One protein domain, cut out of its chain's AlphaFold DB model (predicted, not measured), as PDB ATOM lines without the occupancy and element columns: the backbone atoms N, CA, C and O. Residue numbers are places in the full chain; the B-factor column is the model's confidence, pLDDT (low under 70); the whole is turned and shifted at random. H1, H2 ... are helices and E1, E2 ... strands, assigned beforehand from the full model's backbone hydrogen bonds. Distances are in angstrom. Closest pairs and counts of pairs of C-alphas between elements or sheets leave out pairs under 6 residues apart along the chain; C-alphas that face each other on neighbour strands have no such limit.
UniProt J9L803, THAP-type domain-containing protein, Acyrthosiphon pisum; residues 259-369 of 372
ATOM      1  N   PHE A 259      46.752  50.245  19.779       91.50
ATOM      2  CA  PHE A 259      46.972  50.786  18.440       91.50
ATOM      3  C   PHE A 259      48.343  51.459  18.356       91.50
ATOM      4  O   PHE A 259      48.661  52.375  19.114       91.50
ATOM      5  N   THR A 260      49.143  51.013  17.394       90.44
ATOM      6  CA  THR A 260      50.520  51.477  17.196       90.44
ATOM      7  C   THR A 260      50.540  52.872  16.570       90.44
ATOM      8  O   THR A 260      50.134  53.066  15.422       90.44
ATOM      9  N   LYS A 261      51.024  53.867  17.321       88.44
ATOM     10  CA  LYS A 261      51.043  55.275  16.884       88.44
ATOM     11  C   LYS A 261      51.899  55.458  15.635       88.44
ATOM     12  O   LYS A 261      51.515  56.172  14.717       88.44
ATOM     13  N   GLU A 262      53.025  54.763  15.571       89.12
ATOM     14  CA  GLU A 262      53.967  54.771  14.459       89.12
ATOM     15  C   GLU A 262      53.311  54.270  13.171       89.12
ATOM     16  O   GLU A 262      53.510  54.865  12.109       89.12
ATOM     17  N   ALA A 263      52.495  53.212  13.253       91.62
ATOM     18  CA  ALA A 263      51.758  52.718  12.098       91.62
ATOM     19  C   ALA A 263      50.748  53.765  11.624       91.62
ATOM     20  O   ALA A 263      50.731  54.092  10.443       91.62
ATOM     21  N   LEU A 264      49.969  54.350  12.536       92.69
ATOM     22  CA  LEU A 264      48.969  55.367  12.196       92.69
ATOM     23  C   LEU A 264      49.597  56.623  11.585       92.69
ATOM     24  O   LEU A 264      49.125  57.102  10.560       92.69
ATOM     25  N   ILE A 265      50.704  57.115  12.148       91.56
ATOM     26  CA  ILE A 265      51.471  58.236  11.584       91.56
ATOM     27  C   ILE A 265      51.959  57.891  10.173       91.56
ATOM     28  O   ILE A 265      51.860  58.718   9.266       91.56
ATOM     29  N   THR A 266      52.446  56.664   9.972       91.12
ATOM     30  CA  THR A 266      52.894  56.186   8.657       91.12
ATOM     31  C   THR A 266      51.745  56.163   7.649       91.12
ATOM     32  O   THR A 266      51.934  56.582   6.509       91.12
ATOM     33  N   LEU A 267      50.553  55.722   8.059       93.12
ATOM     34  CA  LEU A 267      49.352  55.725   7.221       93.12
ATOM     35  C   LEU A 267      48.929  57.153   6.853       93.12
ATOM     36  O   LEU A 267      48.737  57.443   5.674       93.12
ATOM     37  N   THR A 268      48.887  58.066   7.825       93.75
ATOM     38  CA  THR A 268      48.586  59.486   7.590       93.75
ATOM     39  C   THR A 268      49.578  60.115   6.613       93.75
ATOM     40  O   THR A 268      49.189  60.840   5.697       93.75
ATOM     41  N   LEU A 269      50.871  59.830   6.776       91.50
ATOM     42  CA  LEU A 269      51.915  60.317   5.878       91.50
ATOM     43  C   LEU A 269      51.771  59.720   4.468       91.50
ATOM     44  O   LEU A 269      51.937  60.434   3.480       91.50
ATOM     45  N   ALA A 270      51.440  58.432   4.368       89.19
ATOM     46  CA  ALA A 270      51.197  57.769   3.092       89.19
ATOM     47  C   ALA A 270      50.014  58.401   2.348       89.19
ATOM     48  O   ALA A 270      50.141  58.673   1.158       89.19
ATOM     49  N   CYS A 271      48.911  58.706   3.038       89.88
ATOM     50  CA  CYS A 271      47.767  59.409   2.454       89.88
ATOM     51  C   CYS A 271      48.129  60.818   1.979       89.88
ATOM     52  O   CYS A 271      47.785  61.185   0.864       89.88
ATOM     53  N   LYS A 272      48.863  61.596   2.788       91.56
ATOM     54  CA  LYS A 272      49.276  62.966   2.425       91.56
ATOM     55  C   LYS A 272      50.169  63.016   1.186       91.56
ATOM     56  O   LYS A 272      50.070  63.948   0.397       91.56
ATOM     57  N   ASN A 273      51.037  62.021   1.022       89.00
ATOM     58  CA  ASN A 273      51.983  61.953  -0.092       89.00
ATOM     59  C   ASN A 273      51.416  61.241  -1.329       89.00
ATOM     60  O   ASN A 273      52.104  61.142  -2.347       89.00
ATOM     61  N   CYS A 274      50.194  60.713  -1.252       85.00
ATOM     62  CA  CYS A 274      49.567  59.974  -2.335       85.00
ATOM     63  C   CYS A 274      48.507  60.852  -3.021       85.00
ATOM     64  O   CYS A 274      47.579  61.309  -2.361       85.00
ATOM     65  N   PRO A 275      48.593  61.080  -4.347       88.50
ATOM     66  CA  PRO A 275      47.637  61.936  -5.056       88.50
ATOM     67  C   PRO A 275      46.255  61.289  -5.235       88.50
ATOM     68  O   PRO A 275      45.314  61.952  -5.660       88.50
ATOM     69  N   TYR A 276      46.126  59.993  -4.945       88.75
ATOM     70  CA  TYR A 276      44.882  59.234  -5.030       88.75
ATOM     71  C   TYR A 276      44.512  58.637  -3.665       88.75
ATOM     72  O   TYR A 276      45.404  58.340  -2.864       88.75
ATOM     73  N   PRO A 277      43.213  58.414  -3.390       91.38
ATOM     74  CA  PRO A 277      42.773  57.802  -2.140       91.38
ATOM     75  C   PRO A 277      43.332  56.383  -1.990       91.38
ATOM     76  O   PRO A 277      43.367  55.602  -2.944       91.38
ATOM     77  N   ILE A 278      43.762  56.035  -0.780       93.19
ATOM     78  CA  ILE A 278      44.261  54.697  -0.456       93.19
ATOM     79  C   ILE A 278      43.092  53.844   0.040       93.19
ATOM     80  O   ILE A 278      42.433  54.184   1.027       93.19
ATOM     81  N   TYR A 279      42.863  52.722  -0.642       94.62
ATOM     82  CA  TYR A 279      41.834  51.752  -0.283       94.62
ATOM     83  C   TYR A 279      42.469  50.555   0.398       94.62
ATOM     84  O   TYR A 279      43.404  49.950  -0.133       94.62
ATOM     85  N   CYS A 280      41.921  50.177   1.545       95.31
ATOM     86  CA  CYS A 280      42.444  49.078   2.334       95.31
ATOM     87  C   CYS A 280      41.361  48.077   2.740       95.31
ATOM     88  O   CYS A 280      40.206  48.422   2.986       95.31
ATOM     89  N   ALA A 281      41.774  46.824   2.872       95.75
ATOM     90  CA  ALA A 281      41.036  45.775   3.549       95.75
ATOM     91  C   ALA A 281      41.568  45.643   4.982       95.75
ATOM     92  O   ALA A 281      42.777  45.516   5.194       95.75
ATOM     93  N   LEU A 282      40.669  45.668   5.965       95.62
ATOM     94  CA  LEU A 282      40.998  45.340   7.349       95.62
ATOM     95  C   LEU A 282      40.885  43.819   7.534       95.62
ATOM     96  O   LEU A 282      39.974  43.180   7.009       95.62
ATOM     97  N   SER A 283      41.830  43.243   8.260       94.81
ATOM     98  CA  SER A 283      41.849  41.839   8.663       94.81
ATOM     99  C   SER A 283      42.162  41.766  10.150       94.81
ATOM    100  O   SER A 283      42.937  42.578  10.658       94.81
ATOM    101  N   MET A 284      41.536  40.820  10.837       93.25
ATOM    102  CA  MET A 284      41.733  40.583  12.262       93.25
ATOM    103  C   MET A 284      41.901  39.088  12.502       93.25
ATOM    104  O   MET A 284      41.294  38.295  11.782       93.25
ATOM    105  N   ASP A 285      42.729  38.720  13.473       94.06
ATOM    106  CA  ASP A 285      42.968  37.319  13.818       94.06
ATOM    107  C   ASP A 285      43.251  37.152  15.317       94.06
ATOM    108  O   ASP A 285      43.784  38.061  15.963       94.06
ATOM    109  N   GLU A 286      42.891  35.987  15.853       92.94
ATOM    110  CA  GLU A 286      43.157  35.569  17.232       92.94
ATOM    111  C   GLU A 286      44.277  34.537  17.244       92.94
ATOM    112  O   GLU A 286      44.143  33.422  16.742       92.94
ATOM    113  N   ILE A 287      45.404  34.905  17.845       93.62
ATOM    114  CA  ILE A 287      46.596  34.066  17.878       93.62
ATOM    115  C   ILE A 287      46.770  33.525  19.291       93.62
ATOM    116  O   ILE A 287      47.062  34.280  20.214       93.62
ATOM    117  N   ALA A 288      46.650  32.209  19.464       93.25
ATOM    118  CA  ALA A 288      46.964  31.562  20.734       93.25
ATOM    119  C   ALA A 288      48.452  31.753  21.086       93.25
ATOM    120  O   ALA A 288      49.345  31.434  20.293       93.25
ATOM    121  N   ILE A 289      48.722  32.244  22.293       92.00
ATOM    122  CA  ILE A 289      50.066  32.461  22.830       92.00
ATOM    123  C   ILE A 289      50.286  31.611  24.081       92.00
ATOM    124  O   ILE A 289      49.361  31.232  24.796       92.00
ATOM    125  N   ARG A 290      51.548  31.258  24.336       88.62
ATOM    126  CA  ARG A 290      51.904  30.498  25.537       88.62
ATOM    127  C   ARG A 290      51.874  31.432  26.739       88.62
ATOM    128  O   ARG A 290      52.544  32.460  26.713       88.62
ATOM    129  N   LYS A 291      51.181  31.011  27.795       88.31
ATOM    130  CA  LYS A 291      51.253  31.655  29.107       88.31
ATOM    131  C   LYS A 291      52.703  31.686  29.579       88.31
ATOM    132  O   LYS A 291      53.342  30.637  29.691       88.31
ATOM    133  N   CYS A 292      53.236  32.882  29.774       83.94
ATOM    134  CA  CYS A 292      54.599  33.088  30.230       83.94
ATOM    135  C   CYS A 292      54.731  34.503  30.783       83.94
ATOM    136  O   CYS A 292      54.437  35.462  30.073       83.94
ATOM    137  N   LEU A 293      55.188  34.616  32.030       85.44
ATOM    138  CA  LEU A 293      55.531  35.891  32.640       85.44
ATOM    139  C   LEU A 293      57.025  36.145  32.468       85.44
ATOM    140  O   LEU A 293      57.856  35.385  32.971       85.44
ATOM    141  N   GLU A 294      57.371  37.217  31.762       83.25
ATOM    142  CA  GLU A 294      58.758  37.630  31.557       83.25
ATOM    143  C   GLU A 294      58.986  39.026  32.137       83.25
ATOM    144  O   GLU A 294      58.267  39.970  31.821       83.25
ATOM    145  N   PHE A 295      60.026  39.177  32.957       82.00
ATOM    146  CA  PHE A 295      60.492  40.486  33.407       82.00
ATOM    147  C   PHE A 295      61.559  41.009  32.442       82.00
ATOM    148  O   PHE A 295      62.562  40.337  32.175       82.00
ATOM    149  N   ASP A 296      61.354  42.203  31.891       77.44
ATOM    150  CA  ASP A 296      62.306  42.813  30.954       77.44
ATOM    151  C   ASP A 296      63.426  43.615  31.644       77.44
ATOM    152  O   ASP A 296      64.399  43.974  30.978       77.44
ATOM    153  N   GLY A 297      63.322  43.824  32.961       78.88
ATOM    154  CA  GLY A 297      64.187  44.698  33.760       78.88
ATOM    155  C   GLY A 297      63.455  45.913  34.342       78.88
ATOM    156  O   GLY A 297      63.942  46.513  35.297       78.88
ATOM    157  N   HIS A 298      62.284  46.247  33.799       79.00
ATOM    158  CA  HIS A 298      61.472  47.405  34.166       79.00
ATOM    159  C   HIS A 298      60.015  47.024  34.476       79.00
ATOM    160  O   HIS A 298      59.469  47.482  35.477       79.00
ATOM    161  N   LYS A 299      59.393  46.176  33.651       79.38
ATOM    162  CA  LYS A 299      57.986  45.764  33.728       79.38
ATOM    163  C   LYS A 299      57.865  44.249  33.528       79.38
ATOM    164  O   LYS A 299      58.657  43.612  32.830       79.38
ATOM    165  N   TYR A 300      56.860  43.659  34.166       82.88
ATOM    166  CA  TYR A 300      56.451  42.286  33.883       82.88
ATOM    167  C   TYR A 300      55.524  42.255  32.664       82.88
ATOM    168  O   TYR A 300      54.515  42.960  32.617       82.88
ATOM    169  N   HIS A 301      55.867  41.404  31.703       84.44
ATOM    170  CA  HIS A 301      55.106  41.113  30.492       84.44
ATOM    171  C   HIS A 301      54.416  39.756  30.612       84.44
ATOM    172  O   HIS A 301      54.868  38.901  31.371       84.44
ATOM    173  N   GLY A 302      53.352  39.542  29.834       84.00
ATOM    174  CA  GLY A 302      52.598  38.277  29.819       84.00
ATOM    175  C   GLY A 302      51.232  38.333  30.504       84.00
ATOM    176  O   GLY A 302      50.549  37.315  30.615       84.00
ATOM    177  N   PHE A 303      50.809  39.521  30.927       87.50
ATOM    178  CA  PHE A 303      49.459  39.777  31.411       87.50
ATOM    179  C   PHE A 303      48.517  40.204  30.282       87.50
ATOM    180  O   PHE A 303      48.958  40.659  29.226       87.50
ATOM    181  N   VAL A 304      47.213  40.074  30.524       86.31
ATOM    182  CA  VAL A 304      46.171  40.700  29.702       86.31
ATOM    183  C   VAL A 304      46.398  42.213  29.660       86.31
ATOM    184  O   VAL A 304      46.527  42.858  30.701       86.31
ATOM    185  N   ASP A 305      46.442  42.765  28.452       84.56
ATOM    186  CA  ASP A 305      46.711  44.176  28.190       84.56
ATOM    187  C   ASP A 305      45.936  44.623  26.942       84.56
ATOM    188  O   ASP A 305      46.242  44.244  25.805       84.56
ATOM    189  N   TYR A 306      44.904  45.435  27.175       79.81
ATOM    190  CA  TYR A 306      44.056  46.005  26.129       79.81
ATOM    191  C   TYR A 306      44.565  47.366  25.617       79.81
ATOM    192  O   TYR A 306      43.844  48.045  24.886       79.81
ATOM    193  N   GLY A 307      45.779  47.787  25.986       71.50
ATOM    194  CA  GLY A 307      46.345  49.080  25.593       71.50
ATOM    195  C   GLY A 307      45.724  50.277  26.320       71.50
ATOM    196  O   GLY A 307      45.838  51.411  25.853       71.50
ATOM    197  N   PHE A 308      45.054  50.029  27.449       62.94
ATOM    198  CA  PHE A 308      44.552  51.045  28.371       62.94
ATOM    199  C   PHE A 308      45.100  50.757  29.769       62.94
ATOM    200  O   PHE A 308      45.113  49.602  30.200       62.94
ATOM    201  N   GLU A 309      45.511  51.802  30.487       53.09
ATOM    202  CA  GLU A 309      45.888  51.724  31.900       53.09
ATOM    203  C   GLU A 309      44.631  51.493  32.745       53.09
ATOM    204  O   GLU A 309      44.033  52.416  33.293       53.09
ATOM    205  N   ILE A 310      44.174  50.244  32.800       51.31
ATOM    206  CA  ILE A 310      43.260  49.802  33.847       51.31
ATOM    207  C   ILE A 310      44.141  49.150  34.906       51.31
ATOM    208  O   ILE A 310      44.553  47.993  34.772       51.31
ATOM    209  N   ASP A 311      44.460  49.920  35.943       48.94
ATOM    210  CA  ASP A 311      45.110  49.428  37.155       48.94
ATOM    211  C   ASP A 311      44.108  48.584  37.945       48.94
ATOM    212  O   ASP A 311      43.461  49.023  38.889       48.94
ATOM    213  N   SER A 312      43.915  47.353  37.481       53.91
ATOM    214  CA  SER A 312      43.304  46.306  38.284       53.91
ATOM    215  C   SER A 312      44.416  45.522  38.971       53.91
ATOM    216  O   SER A 312      45.327  45.025  38.304       53.91
ATOM    217  N   ASP A 313      44.314  45.375  40.291       56.75
ATOM    218  CA  ASP A 313      45.273  44.643  41.130       56.75
ATOM    219  C   ASP A 313      45.367  43.139  40.788       56.75
ATOM    220  O   ASP A 313      46.292  42.454  41.218       56.75
ATOM    221  N   ALA A 314      44.448  42.616  39.964       58.41
ATOM    222  CA  ALA A 314      44.412  41.225  39.518       58.41
ATOM    223  C   ALA A 314      44.613  41.108  37.994       58.41
ATOM    224  O   ALA A 314      43.681  40.829  37.235       58.41
ATOM    225  N   LYS A 315      45.850  41.293  37.519       69.38
ATOM    226  CA  LYS A 315      46.202  41.043  36.111       69.38
ATOM    227  C   LYS A 315      46.328  39.535  35.866       69.38
ATOM    228  O   LYS A 315      47.243  38.886  36.363       69.38
ATOM    229  N   SER A 316      45.392  38.966  35.107       81.69
ATOM    230  CA  SER A 316      45.465  37.562  34.683       81.69
ATOM    231  C   SER A 316      46.496  37.372  33.564       81.69
ATOM    232  O   SER A 316      46.721  38.273  32.755       81.69
ATOM    233  N   GLU A 317      47.137  36.203  33.518       86.12
ATOM    234  CA  GLU A 317      48.033  35.824  32.416       86.12
ATOM    235  C   GLU A 317      47.256  35.740  31.100       86.12
ATOM    236  O   GLU A 317      46.139  35.219  31.085       86.12
ATOM    237  N   THR A 318      47.845  36.219  30.002       88.56
ATOM    238  CA  THR A 318      47.200  36.197  28.681       88.56
ATOM    239  C   THR A 318      47.351  34.843  27.976       88.56
ATOM    240  O   THR A 318      48.406  34.205  28.029       88.56
ATOM    241  N   THR A 319      46.291  34.392  27.302       90.81
ATOM    242  CA  THR A 319      46.277  33.168  26.479       90.81
ATOM    243  C   THR A 319      46.276  33.435  24.987       90.81
ATOM    244  O   THR A 319      46.646  32.559  24.207       90.81
ATOM    245  N   GLU A 320      45.827  34.612  24.563       92.44
ATOM    246  CA  GLU A 320      45.584  34.938  23.163       92.44
ATOM    247  C   GLU A 320      46.027  36.374  22.862       92.44
ATOM    248  O   GLU A 320      45.969  37.267  23.706       92.44
ATOM    249  N   CYS A 321      46.465  36.603  21.629       93.19
ATOM    250  CA  CYS A 321      46.766  37.919  21.098       93.19
ATOM    251  C   CYS A 321      45.821  38.215  19.936       93.19
ATOM    252  O   CYS A 321      45.835  37.512  18.924       93.19
ATOM    253  N   PHE A 322      45.007  39.256  20.078       94.25
ATOM    254  CA  PHE A 322      44.104  39.720  19.035       94.25
ATOM    255  C   PHE A 322      44.779  40.807  18.206       94.25
ATOM    256  O   PHE A 322      45.163  41.848  18.740       94.25
ATOM    257  N   VAL A 323      44.951  40.571  16.906       94.88
ATOM    258  CA  VAL A 323      45.775  41.415  16.028       94.88
ATOM    259  C   VAL A 323      44.929  42.032  14.925       94.88
ATOM    260  O   VAL A 323      44.158  41.339  14.270       94.88
ATOM    261  N   PHE A 324      45.142  43.322  14.659       95.38
ATOM    262  CA  PHE A 324      44.585  44.033  13.512       95.38
ATOM    263  C   PHE A 324      45.659  44.313  12.468       95.38
ATOM    264  O   PHE A 324      46.708  44.898  12.755       95.38
ATOM    265  N   MET A 325      45.367  43.960  11.220       95.31
ATOM    266  CA  MET A 325      46.239  44.204  10.080       95.31
ATOM    267  C   MET A 325      45.464  44.822   8.925       95.31
ATOM    268  O   MET A 325      44.407  44.337   8.524       95.31
ATOM    269  N   VAL A 326      46.038  45.872   8.351       95.75
ATOM    270  CA  VAL A 326      45.501  46.574   7.191       95.75
ATOM    271  C   VAL A 326      46.300  46.166   5.959       95.75
ATOM    272  O   VAL A 326      47.529  46.226   5.953       95.75
ATOM    273  N   THR A 327      45.606  45.728   4.915       95.69
ATOM    274  CA  THR A 327      46.187  45.372   3.615       95.69
ATOM    275  C   THR A 327      45.726  46.383   2.580       95.69
ATOM    276  O   THR A 327      44.522  46.544   2.385       95.69
ATOM    277  N   ALA A 328      46.658  47.043   1.896       94.00
ATOM    278  CA  ALA A 328      46.292  47.933   0.805       94.00
ATOM    279  C   ALA A 328      45.809  47.139  -0.414       94.00
ATOM    280  O   ALA A 328      46.367  46.099  -0.764       94.00
ATOM    281  N   ILE A 329      44.746  47.636  -1.043       93.81
ATOM    282  CA  ILE A 329      44.135  47.049  -2.241       93.81
ATOM    283  C   ILE A 329      44.777  47.662  -3.485       93.81
ATOM    284  O   ILE A 329      45.179  46.951  -4.400       93.81
ATOM    285  N   ASN A 330      44.917  48.990  -3.499       92.12
ATOM    286  CA  ASN A 330      45.530  49.739  -4.596       92.12
ATOM    287  C   ASN A 330      47.041  49.976  -4.412       92.12
ATOM    288  O   ASN A 330      47.640  50.755  -5.150       92.12
ATOM    289  N   ALA A 331      47.667  49.304  -3.441       86.56
ATOM    290  CA  ALA A 331      49.110  49.307  -3.236       86.56
ATOM    291  C   ALA A 331      49.585  47.954  -2.683       86.56
ATOM    292  O   ALA A 331      48.828  47.209  -2.074       86.56
ATOM    293  N   SER A 332      50.862  47.621  -2.880       89.00
ATOM    294  CA  SER A 332      51.418  46.314  -2.515       89.00
ATOM    295  C   SER A 332      52.058  46.311  -1.121       89.00
ATOM    296  O   SER A 332      53.266  46.092  -0.991       89.00
ATOM    297  N   TRP A 333      51.278  46.576  -0.071       92.44
ATOM    298  CA  TRP A 333      51.769  46.526   1.312       92.44
ATOM    299  C   TRP A 333      50.710  46.040   2.308       92.44
ATOM    300  O   TRP A 333      49.507  46.083   2.058       92.44
ATOM    301  N   LYS A 334      51.198  45.556   3.455       94.25
ATOM    302  CA  LYS A 334      50.407  45.178   4.630       94.25
ATOM    303  C   LYS A 334      51.044  45.798   5.864       94.25
ATOM    304  O   LYS A 334      52.272  45.818   5.953       94.25
ATOM    305  N   LEU A 335      50.231  46.277   6.796       94.25
ATOM    306  CA  LEU A 335      50.700  46.937   8.008       94.25
ATOM    307  C   LEU A 335      49.883  46.458   9.219       94.25
ATOM    308  O   LEU A 335      48.662  46.631   9.216       94.25
ATOM    309  N   PRO A 336      50.507  45.844  10.241       94.50
ATOM    310  CA  PRO A 336      49.844  45.640  11.523       94.50
ATOM    311  C   PRO A 336      49.607  47.005  12.171       94.50
ATOM    312  O   PRO A 336      50.533  47.806  12.276       94.50
ATOM    313  N   VAL A 337      48.366  47.280  12.562       93.94
ATOM    314  CA  VAL A 337      47.966  48.592  13.104       93.94
ATOM    315  C   VAL A 337      47.746  48.561  14.607       93.94
ATOM    316  O   VAL A 337      47.856  49.592  15.269       93.94
ATOM    317  N   GLY A 338      47.499  47.382  15.169       93.19
ATOM    318  CA  GLY A 338      47.416  47.204  16.607       93.19
ATOM    319  C   GLY A 338      47.307  45.744  16.996       93.19
ATOM    320  O   GLY A 338      46.975  44.890  16.170       93.19
ATOM    321  N   TYR A 339      47.599  45.472  18.256       93.56
ATOM    322  CA  TYR A 339      47.438  44.155  18.847       93.56
ATOM    323  C   TYR A 339      47.084  44.281  20.325       93.56
ATOM    324  O   TYR A 339      47.461  45.249  20.973       93.56
ATOM    325  N   PHE A 340      46.365  43.300  20.853       92.06
ATOM    326  CA  PHE A 340      45.838  43.315  22.213       92.06
ATOM    327  C   PHE A 340      46.070  41.951  22.855       92.06
ATOM    328  O   PHE A 340      45.840  40.927  22.213       92.06
ATOM    329  N   PHE A 341      46.532  41.926  24.103       91.50
ATOM    330  CA  PHE A 341      46.670  40.692  24.870       91.50
ATOM    331  C   PHE A 341      45.393  40.447  25.655       91.50
ATOM    332  O   PHE A 341      44.973  41.291  26.443       91.50
ATOM    333  N   CYS A 342      44.762  39.300  25.440       89.06
ATOM    334  CA  CYS A 342      43.443  39.008  25.976       89.06
ATOM    335  C   CYS A 342      43.307  37.552  26.419       89.06
ATOM    336  O   CYS A 342      44.146  36.698  26.122       89.06
ATOM    337  N   ASN A 343      42.228  37.299  27.156       88.31
ATOM    338  CA  ASN A 343      41.751  35.969  27.495       88.31
ATOM    339  C   ASN A 343      40.358  35.836  26.898       88.31
ATOM    340  O   ASN A 343      39.404  36.259  27.542       88.31
ATOM    341  N   HIS A 344      40.267  35.311  25.676       85.81
ATOM    342  CA  HIS A 344      39.018  35.029  24.976       85.81
ATOM    343  C   HIS A 344      38.049  36.219  24.898       85.81
ATOM    344  O   HIS A 344      37.244  36.478  25.793       85.81
ATOM    345  N   LEU A 345      38.101  36.960  23.792       87.50
ATOM    346  CA  LEU A 345      37.214  38.104  23.590       87.50
ATOM    347  C   LEU A 345      35.787  37.647  23.262       87.50
ATOM    348  O   LEU A 345      35.565  36.857  22.340       87.50
ATOM    349  N   ASN A 346      34.798  38.207  23.956       90.31
ATOM    350  CA  ASN A 346      33.399  37.998  23.593       90.31
ATOM    351  C   ASN A 346      33.026  38.796  22.324       90.31
ATOM    352  O   ASN A 346      33.716  39.739  21.926       90.31
ATOM    353  N   SER A 347      31.915  38.435  21.678       90.81
ATOM    354  CA  SER A 347      31.491  39.060  20.416       90.81
ATOM    355  C   SER A 347      31.284  40.577  20.525       90.81
ATOM    356  O   SER A 347      31.605  41.308  19.588       90.81
ATOM    357  N   GLU A 348      30.799  41.071  21.668       91.00
ATOM    358  CA  GLU A 348      30.566  42.504  21.886       91.00
ATOM    359  C   GLU A 348      31.886  43.276  22.063       91.00
ATOM    360  O   GLU A 348      32.075  44.350  21.496       91.00
ATOM    361  N   GLN A 349      32.856  42.705  22.779       90.50
ATOM    362  CA  GLN A 349      34.204  43.251  22.924       90.50
ATOM    363  C   GLN A 349      34.924  43.298  21.574       90.50
ATOM    364  O   GLN A 349      35.507  44.328  21.233       90.50
ATOM    365  N   LYS A 350      34.831  42.228  20.771       91.25
ATOM    366  CA  LYS A 350      35.373  42.196  19.402       91.25
ATOM    367  C   LYS A 350      34.781  43.313  18.555       91.25
ATOM    368  O   LYS A 350      35.520  44.097  17.965       91.25
ATOM    369  N   LYS A 351      33.452  43.440  18.554       92.56
ATOM    370  CA  LYS A 351      32.737  44.500  17.835       92.56
ATOM    371  C   LYS A 351      33.195  45.896  18.269       92.56
ATOM    372  O   LYS A 351      33.433  46.751  17.413       92.56
ATOM    373  N   ASN A 352      33.378  46.123  19.569       91.88
ATOM    374  CA  ASN A 352      33.866  47.398  20.099       91.88
ATOM    375  C   ASN A 352      35.304  47.706  19.658       91.88
ATOM    376  O   ASN A 352      35.581  48.829  19.227       91.88
ATOM    377  N   LEU A 353      36.204  46.718  19.684       92.06
ATOM    378  CA  LEU A 353      37.578  46.874  19.196       92.06
ATOM    379  C   LEU A 353      37.626  47.145  17.689       92.06
ATOM    380  O   LEU A 353      38.352  48.039  17.257       92.06
ATOM    381  N   VAL A 354      36.820  46.437  16.894       93.69
ATOM    382  CA  VAL A 354      36.703  46.666  15.443       93.69
ATOM    383  C   VAL A 354      36.199  48.079  15.168       93.69
ATOM    384  O   VAL A 354      36.807  48.800  14.381       93.69
ATOM    385  N   ARG A 355      35.139  48.518  15.857       93.31
ATOM    386  CA  ARG A 355      34.602  49.878  15.715       93.31
ATOM    387  C   ARG A 355      35.652  50.931  16.063       93.31
ATOM    388  O   ARG A 355      35.794  51.918  15.345       93.31
ATOM    389  N   ARG A 356      36.421  50.714  17.134       92.81
ATOM    390  CA  ARG A 356      37.509  51.619  17.520       92.81
ATOM    391  C   ARG A 356      38.629  51.633  16.482       92.81
ATOM    392  O   ARG A 356      39.099  52.713  16.143       92.81
ATOM    393  N   CYS A 357      39.012  50.472  15.954       93.44
ATOM    394  CA  CYS A 357      40.012  50.354  14.895       93.44
ATOM    395  C   CYS A 357      39.578  51.112  13.636       93.44
ATOM    396  O   CYS A 357      40.360  51.892  13.101       93.44
ATOM    397  N   LEU A 358      38.323  50.954  13.208       94.19
ATOM    398  CA  LEU A 358      37.777  51.676  12.058       94.19
ATOM    399  C   LEU A 358      37.830  53.193  12.261       94.19
ATOM    400  O   LEU A 358      38.328  53.877  11.377       94.19
ATOM    401  N   ASN A 359      37.417  53.700  13.428       93.38
ATOM    402  CA  ASN A 359      37.492  55.135  13.734       93.38
ATOM    403  C   ASN A 359      38.935  55.662  13.665       93.38
ATOM    404  O   ASN A 359      39.216  56.680  13.042       93.38
ATOM    405  N   VAL A 360      39.872  54.930  14.267       93.62
ATOM    406  CA  VAL A 360      41.290  55.303  14.266       93.62
ATOM    407  C   VAL A 360      41.873  55.284  12.845       93.62
ATOM    408  O   VAL A 360      42.709  56.118  12.509       93.62
ATOM    409  N   LEU A 361      41.431  54.363  11.985       94.00
ATOM    410  CA  LEU A 361      41.858  54.308  10.586       94.00
ATOM    411  C   LEU A 361      41.234  55.420   9.741       94.00
ATOM    412  O   LEU A 361      41.932  55.986   8.898       94.00
ATOM    413  N   THR A 362      39.970  55.776   9.972       92.06
ATOM    414  CA  THR A 362      39.336  56.896   9.267       92.06
ATOM    415  C   THR A 362      40.039  58.218   9.563       92.06
ATOM    416  O   THR A 362      40.222  59.013   8.644       92.06
ATOM    417  N   ASP A 363      40.552  58.402  10.784       93.38
ATOM    418  CA  ASP A 363      41.325  59.592  11.167       93.38
ATOM    419  C   ASP A 363      42.653  59.719  10.386       93.38
ATOM    420  O   ASP A 363      43.177  60.821  10.218       93.38
ATOM    421  N   THR A 364      43.193  58.614   9.852       93.00
ATOM    422  CA  THR A 364      44.406  58.630   9.001       93.00
ATOM    423  C   THR A 364      44.129  59.001   7.538       93.00
ATOM    424  O   THR A 364      45.066  59.207   6.765       93.00
ATOM    425  N   GLY A 365      42.857  59.077   7.130       90.69
ATOM    426  CA  GLY A 365      42.442  59.356   5.750       90.69
ATOM    427  C   GLY A 365      42.370  58.130   4.831       90.69
ATOM    428  O   GLY A 365      42.163  58.277   3.627       90.69
ATOM    429  N   ILE A 366      42.530  56.917   5.368       92.94
ATOM    430  CA  ILE A 366      42.399  55.673   4.596       92.94
ATOM    431  C   ILE A 366      40.939  55.247   4.501       92.94
ATOM    432  O   ILE A 366      40.194  55.284   5.479       92.94
ATOM    433  N   SER A 367      40.548  54.760   3.324       92.25
ATOM    434  CA  SER A 367      39.223  54.186   3.095       92.25
ATOM    435  C   SER A 367      39.250  52.670   3.283       92.25
ATOM    436  O   SER A 367      39.799  51.939   2.455       92.25
ATOM    437  N   VAL A 368      38.650  52.183   4.371       94.12
ATOM    438  CA  VAL A 368      38.476  50.743   4.609       94.12
ATOM    439  C   VAL A 368      37.229  50.252   3.874       94.12
ATOM    440  O   VAL A 368      36.140  50.777   4.083       94.12
ATOM    441  N   VAL A 369      37.386  49.252   3.005       92.00
ATOM    442  CA  VAL A 369      36.319  48.809   2.083       92.00
ATOM    443  C   VAL A 369      35.488  47.646   2.647       92.00
ATOM    444  O   VAL A 369      34.330  47.466   2.271       92.00
TER     445      VAL A 369
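AT A GLANCE: This is residues 259 to 369 of the 372 residues of the protein "THAP-type domain-containing protein" of Acyrthosiphon pisum (UniProt J9L803). A twisted sheet of three strands has H2 packed slantwise over one face and H1 by its E3 edge; a long loop, residues 289 to 319, leaves one end, residues 295 to 300 sticking out. The 111 printed residues include named elements H1 E1 E2 E3 H2, a mixed class. The sheet E1 - E2 - E3 is an antiparallel meander, each strand beside the one before. The whole is only just compact, close to loose: radius of gyration of the C-alphas 15.8 A, spans 48 by 33 by 23 A.

HOW THE PARTS SIT: Look at E1, residues 279 to 288, and E2, residues 320 to 328, a hairpin with N 283 and O 325 2.8 A apart. E3, residues 334 to 342, forms a hairpin with E2, N 322 and O 340 2.8 A apart. H2, residues 347 to 362, is on the sheet at a height of 9.8 A; its closest C-alphas to E2 are Cys 357 and Phe 324, 7.9 A. H1, residues 261 to 272, is on the sheet; its closest C-alphas to E3 are Ala 263 and Val 337, 5.7 A. In both helices every O i to N i+4 pair is within hydrogen-bond range.

IN THESE COORDINATES: Find C-alpha 261 at (51.043, 55.275, 16.884), where H1 begins, 16.5 A long. E1 spans 29.6 A, E2 25.9 A, E3 23.3 A; H2 spans 22.4 A, ending at (39.336, 56.896, 9.267).

THE WHOLE: The printed part has no cut; its farthest C-alphas, Pro 275 and Asp 313, are 49.4 A apart. The long link E1 to E2 holds residues 308 to 315, under pLDDT 70.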